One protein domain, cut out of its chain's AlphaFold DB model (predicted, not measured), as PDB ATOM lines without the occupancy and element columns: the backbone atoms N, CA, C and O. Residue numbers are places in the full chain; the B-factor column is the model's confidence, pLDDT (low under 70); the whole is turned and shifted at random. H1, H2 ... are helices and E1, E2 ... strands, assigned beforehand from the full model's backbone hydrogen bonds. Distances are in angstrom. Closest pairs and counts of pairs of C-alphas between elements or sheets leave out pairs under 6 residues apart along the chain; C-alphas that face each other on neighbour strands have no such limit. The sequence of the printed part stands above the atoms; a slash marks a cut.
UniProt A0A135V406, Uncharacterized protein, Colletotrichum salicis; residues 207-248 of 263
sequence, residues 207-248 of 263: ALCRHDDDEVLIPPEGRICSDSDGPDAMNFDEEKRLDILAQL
ATOM      1  N   ALA A 207      99.414 190.267 164.502       84.12
ATOM      2  CA  ALA A 207      99.695 189.916 163.114       84.12
ATOM      3  C   ALA A 207      98.930 188.668 162.646       84.12
ATOM      4  O   ALA A 207      98.784 188.460 161.444       84.12
ATOM      5  N   LEU A 208      98.453 187.836 163.577       84.31
ATOM      6  CA  LEU A 208      97.546 186.731 163.261       84.31
ATOM      7  C   LEU A 208      96.127 187.223 162.965       84.31
ATOM      8  O   LEU A 208      95.434 186.625 162.144       84.31
ATOM      9  N   CYS A 209      95.693 188.288 163.634       86.75
ATOM     10  CA  CYS A 209      94.355 188.849 163.503       86.75
ATOM     11  C   CYS A 209      94.278 189.907 162.389       86.75
ATOM     12  O   CYS A 209      95.254 190.579 162.060       86.75
ATOM     13  N   ARG A 210      93.079 190.099 161.831       88.88
ATOM     14  CA  ARG A 210      92.752 191.288 161.024       88.88
ATOM     15  C   ARG A 210      92.084 192.338 161.909       88.88
ATOM     16  O   ARG A 210      91.545 191.987 162.950       88.88
ATOM     17  N   HIS A 211      92.096 193.592 161.479       87.69
ATOM     18  CA  HIS A 211      91.382 194.674 162.159       87.69
ATOM     19  C   HIS A 211      90.075 194.948 161.403       87.69
ATOM     20  O   HIS A 211      90.035 194.792 160.175       87.69
ATOM     21  N   ASP A 212      89.003 195.272 162.119       87.56
ATOM     22  CA  ASP A 212      87.827 195.909 161.519       87.56
ATOM     23  C   ASP A 212      87.955 197.437 161.511       87.56
ATOM     24  O   ASP A 212      89.003 197.991 161.843       87.56
ATOM     25  N   ASP A 213      86.880 198.107 161.096       87.50
ATOM     26  CA  ASP A 213      86.806 199.566 161.018       87.50
ATOM     27  C   ASP A 213      86.947 200.247 162.399       87.50
ATOM     28  O   ASP A 213      87.267 201.434 162.456       87.50
ATOM     29  N   ASP A 214      86.742 199.507 163.496       89.44
ATOM     30  CA  ASP A 214      86.859 199.973 164.882       89.44
ATOM     31  C   ASP A 214      88.194 199.540 165.537       89.44
ATOM     32  O   ASP A 214      88.349 199.630 166.757       89.44
ATOM     33  N   GLU A 215      89.167 199.069 164.742       84.56
ATOM     34  CA  GLU A 215      90.470 198.545 165.192       84.56
ATOM     35  C   GLU A 215      90.365 197.321 166.128       84.56
ATOM     36  O   GLU A 215      91.304 196.977 166.854       84.56
ATOM     37  N   VAL A 216      89.233 196.613 166.110       87.88
ATOM     38  CA  VAL A 216      89.042 195.392 166.894       87.88
ATOM     39  C   VAL A 216      89.721 194.218 166.193       87.88
ATOM     40  O   VAL A 216      89.549 193.980 164.995       87.88
ATOM     41  N   LEU A 217      90.480 193.431 166.963       86.81
ATOM     42  CA  LEU A 217      91.148 192.231 166.462       86.81
ATOM     43  C   LEU A 217      90.136 191.121 166.161       86.81
ATOM     44  O   LEU A 217      89.586 190.483 167.062       86.81
ATOM     45  N   ILE A 218      89.956 190.831 164.877       88.75
ATOM     46  CA  ILE A 218      89.190 189.692 164.386       88.75
ATOM     47  C   ILE A 218      90.149 188.510 164.164       88.75
ATOM     48  O   ILE A 218      91.071 188.616 163.346       88.75
ATOM     49  N   PRO A 219      89.934 187.365 164.841       87.81
ATOM     50  CA  PRO A 219      90.748 186.172 164.641       87.81
ATOM     51  C   PRO A 219      90.598 185.629 163.208       87.81
ATOM     52  O   PRO A 219      89.532 185.766 162.601       87.81
ATOM     53  N   PRO A 220      91.629 184.972 162.661       84.69
ATOM     54  CA  PRO A 220      91.520 184.289 161.381       84.69
ATOM     55  C   PRO A 220      90.563 183.095 161.478       84.69
ATOM     56  O   PRO A 220      90.483 182.410 162.499       84.69
ATOM     57  N   GLU A 221      89.848 182.831 160.389       79.62
ATOM     58  CA  GLU A 221      88.977 181.664 160.280       79.62
ATOM     59  C   GLU A 221      89.792 180.429 159.867       79.62
ATOM     60  O   GLU A 221      90.525 180.449 158.877       79.62
ATOM     61  N   GLY A 222      89.634 179.327 160.603       72.94
ATOM     62  CA  GLY A 222      90.246 178.041 160.268       72.94
ATOM     63  C   GLY A 222      91.646 177.827 160.852       72.94
ATOM     64  O   GLY A 222      91.968 178.286 161.948       72.94
ATOM     65  N   ARG A 223      92.455 177.028 160.148       72.94
ATOM     66  CA  ARG A 223      93.793 176.616 160.590       72.94
ATOM     67  C   ARG A 223      94.834 177.679 160.263       72.94
ATOM     68  O   ARG A 223      94.962 178.075 159.108       72.94
ATOM     69  N   ILE A 224      95.622 178.058 161.262       73.69
ATOM     70  CA  ILE A 224      96.795 178.916 161.106       73.69
ATOM     71  C   ILE A 224      98.031 178.026 160.978       73.69
ATOM     72  O   ILE A 224      98.291 177.193 161.845       73.69
ATOM     73  N   CYS A 225      98.815 178.228 159.921       65.62
ATOM     74  CA  CYS A 225     100.172 177.694 159.851       65.62
ATOM     75  C   CYS A 225     101.120 178.719 160.471       65.62
ATOM     76  O   CYS A 225     101.278 179.817 159.939       65.62
ATOM     77  N   SER A 226     101.728 178.372 161.604       59.44
ATOM     78  CA  SER A 226     102.682 179.249 162.289       59.44
ATOM     79  C   SER A 226     104.026 179.350 161.563       59.44
ATOM     80  O   SER A 226     104.756 180.303 161.814       59.44
ATOM     81  N   ASP A 227     104.341 178.416 160.653       56.47
ATOM     82  CA  ASP A 227     105.514 178.506 159.783       56.47
ATOM     83  C   ASP A 227     105.417 177.613 158.531       56.47
ATOM     84  O   ASP A 227     104.581 176.710 158.454       56.47
ATOM     85  N   SER A 228     106.305 177.855 157.564       50.94
ATOM     86  CA  SER A 228     106.379 177.133 156.276       50.94
ATOM     87  C   SER A 228     106.815 175.664 156.415       50.94
ATOM     88  O   SER A 228     106.503 174.855 155.546       50.94
ATOM     89  N   ASP A 229     107.519 175.333 157.506       52.00
ATOM     90  CA  ASP A 229     108.181 174.036 157.742       52.00
ATOM     91  C   ASP A 229     107.673 173.298 159.006       52.00
ATOM     92  O   ASP A 229     108.224 172.267 159.394       52.00
ATOM     93  N   GLY A 230     106.622 173.798 159.667       50.72
ATOM     94  CA  GLY A 230     106.048 173.181 160.869       50.72
ATOM     95  C   GLY A 230     104.831 172.291 160.561       50.72
ATOM     96  O   GLY A 230     103.927 172.745 159.861       50.72
ATOM     97  N   PRO A 231     104.739 171.054 161.094       50.28
ATOM     98  CA  PRO A 231     103.584 170.174 160.873       50.28
ATOM     99  C   PRO A 231     102.315 170.601 161.636       50.28
ATOM    100  O   PRO A 231     101.232 170.076 161.364       50.28
ATOM    101  N   ASP A 232     102.420 171.561 162.556       61.34
ATOM    102  CA  ASP A 232     101.352 171.884 163.499       61.34
ATOM    103  C   ASP A 232     100.578 173.127 163.067       61.34
ATOM    104  O   ASP A 232     100.779 174.246 163.536       61.34
ATOM    105  N   ALA A 233      99.643 172.902 162.149       68.31
ATOM    106  CA  ALA A 233      98.567 173.847 161.916       68.31
ATOM    107  C   ALA A 233      97.687 173.931 163.177       68.31
ATOM    108  O   ALA A 233      97.083 172.939 163.594       68.31
ATOM    109  N   MET A 234      97.603 175.116 163.773       76.06
ATOM    110  CA  MET A 234      96.843 175.375 164.992       76.06
ATOM    111  C   MET A 234      95.449 175.900 164.643       76.06
ATOM    112  O   MET A 234      95.304 176.805 163.822       76.06
ATOM    113  N   ASN A 235      94.412 175.361 165.284       79.81
ATOM    114  CA  ASN A 235      93.091 175.985 165.256       79.81
ATOM    115  C   ASN A 235      93.081 177.148 166.252       79.81
ATOM    116  O   ASN A 235      93.354 176.949 167.435       79.81
ATOM    117  N   PHE A 236      92.757 178.349 165.781       85.25
ATOM    118  CA  PHE A 236      92.646 179.546 166.620       85.25
ATOM    119  C   PHE A 236      91.180 179.853 166.954       85.25
ATOM    120  O   PHE A 236      90.678 180.960 166.764       85.25
ATOM    121  N   ASP A 237      90.473 178.818 167.405       87.31
ATOM    122  CA  ASP A 237      89.072 178.890 167.813       87.31
ATOM    123  C   ASP A 237      88.900 179.555 169.192       87.31
ATOM    124  O   ASP A 237      89.843 180.043 169.813       87.31
ATOM    125  N   GLU A 238      87.655 179.672 169.656       89.44
ATOM    126  CA  GLU A 238      87.348 180.276 170.956       89.44
ATOM    127  C   GLU A 238      88.009 179.537 172.124       89.44
ATOM    128  O   GLU A 238      88.614 180.187 172.974       89.44
ATOM    129  N   GLU A 239      87.956 178.203 172.137       90.94
ATOM    130  CA  GLU A 239      88.559 177.390 173.196       90.94
ATOM    131  C   GLU A 239      90.059 177.666 173.296       90.94
ATOM    132  O   GLU A 239      90.569 177.989 174.371       90.94
ATOM    133  N   LYS A 240      90.765 177.635 172.162       87.88
ATOM    134  CA  LYS A 240      92.201 177.881 172.152       87.88
ATOM    135  C   LYS A 240      92.558 179.332 172.490       87.88
ATOM    136  O   LYS A 240      93.571 179.570 173.145       87.88
ATOM    137  N   ARG A 241      91.740 180.312 172.098       90.06
ATOM    138  CA  ARG A 241      91.939 181.718 172.499       90.06
ATOM    139  C   ARG A 241      91.760 181.921 174.003       90.06
ATOM    140  O   ARG A 241      92.544 182.654 174.602       90.06
ATOM    141  N   LEU A 242      90.773 181.267 174.615       93.06
ATOM    142  CA  LEU A 242      90.569 181.299 176.067       93.06
ATOM    143  C   LEU A 242      91.713 180.605 176.817       93.06
ATOM    144  O   LEU A 242      92.153 181.119 177.840       93.06
ATOM    145  N   ASP A 243      92.232 179.496 176.285       91.44
ATOM    146  CA  ASP A 243      93.426 178.813 176.800       91.44
ATOM    147  C   ASP A 243      94.664 179.732 176.772       91.44
ATOM    148  O   ASP A 243      95.329 179.913 177.792       91.44
ATOM    149  N   ILE A 244      94.923 180.410 175.646       90.25
ATOM    150  CA  ILE A 244      96.005 181.406 175.540       90.25
ATOM    151  C   ILE A 244      95.808 182.536 176.554       90.25
ATOM    152  O   ILE A 244      96.747 182.900 177.258       90.25
ATOM    153  N   LEU A 245      94.595 183.088 176.660       92.62
ATOM    154  CA  LEU A 245      94.301 184.161 177.609       92.62
ATOM    155  C   LEU A 245      94.528 183.711 179.059       92.62
ATOM    156  O   LEU A 245      95.116 184.456 179.840       92.62
ATOM    157  N   ALA A 246      94.105 182.497 179.413       93.94
ATOM    158  CA  ALA A 246      94.326 181.935 180.740       93.94
ATOM    159  C   ALA A 246      95.824 181.805 181.057       93.94
ATOM    160  O   ALA A 246      96.248 182.193 182.146       93.94
ATOM    161  N   GLN A 247      96.632 181.333 180.102       92.00
ATOM    162  CA  GLN A 247      98.089 181.233 180.249       92.00
ATOM    163  C   GLN A 247      98.752 182.611 180.398       92.00
ATOM    164  O   GLN A 247      99.591 182.794 181.281       92.00
ATOM    165  N   LEU A 248      98.346 183.600 179.591       92.31
ATOM    166  CA  LEU A 248      98.846 184.977 179.689       92.31
ATOM    167  C   LEU A 248      98.520 185.602 181.051       92.31
ATOM    168  O   LEU A 248      99.396 186.193 181.678       92.31
TER     169      LEU A 248
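What this domain is: This is residues 207 to 248 of the 263 residues of an uncharacterized protein of Colletotrichum salicis (UniProt A0A135V406). Two loops that fold back on themselves lie end to end, the unnamed stretch of residues 207 to 222 and the small hairpin of E1 and E2, with one helix, H1, off to one side. The 42 printed residues, in the order E1, E2, H1, are of mixed class, with 17 in named elements. The two-stranded sheet, E1 - E2, is antiparallel. The whole is loose, with a radius of gyration of the C-alphas of 11.7 A and spans of 34 by 24 by 16 A.

How they stand to each other: Residues 210 to 211 pair antiparallel with residues 217 to 218. E1, residues 223 to 225, and E2, residues 233 to 235, form a hairpin at 143 degrees; N 224 and O 234 are within hydrogen-bond range at 2.9 A. H1, residues 238 to 248, is apart from E1, and every O i to N i+4 pair in it is within range.

Where its parts are: E1 begins at C-alpha 223 (93.793, 176.616, 160.590) and measures 6.5 A, E2 6.8 A. H1 measures 15.2 A and ends at C-alpha 248 (98.846, 184.977, 179.689).

The domain as a whole: The farthest C-alphas, of Asp 214 and Pro 231, are 34.4 A apart. The printed part has no cut. The link E1 to E2 is short, E2 to H1 tight. Residues 225 to 233 have pLDDT under 70.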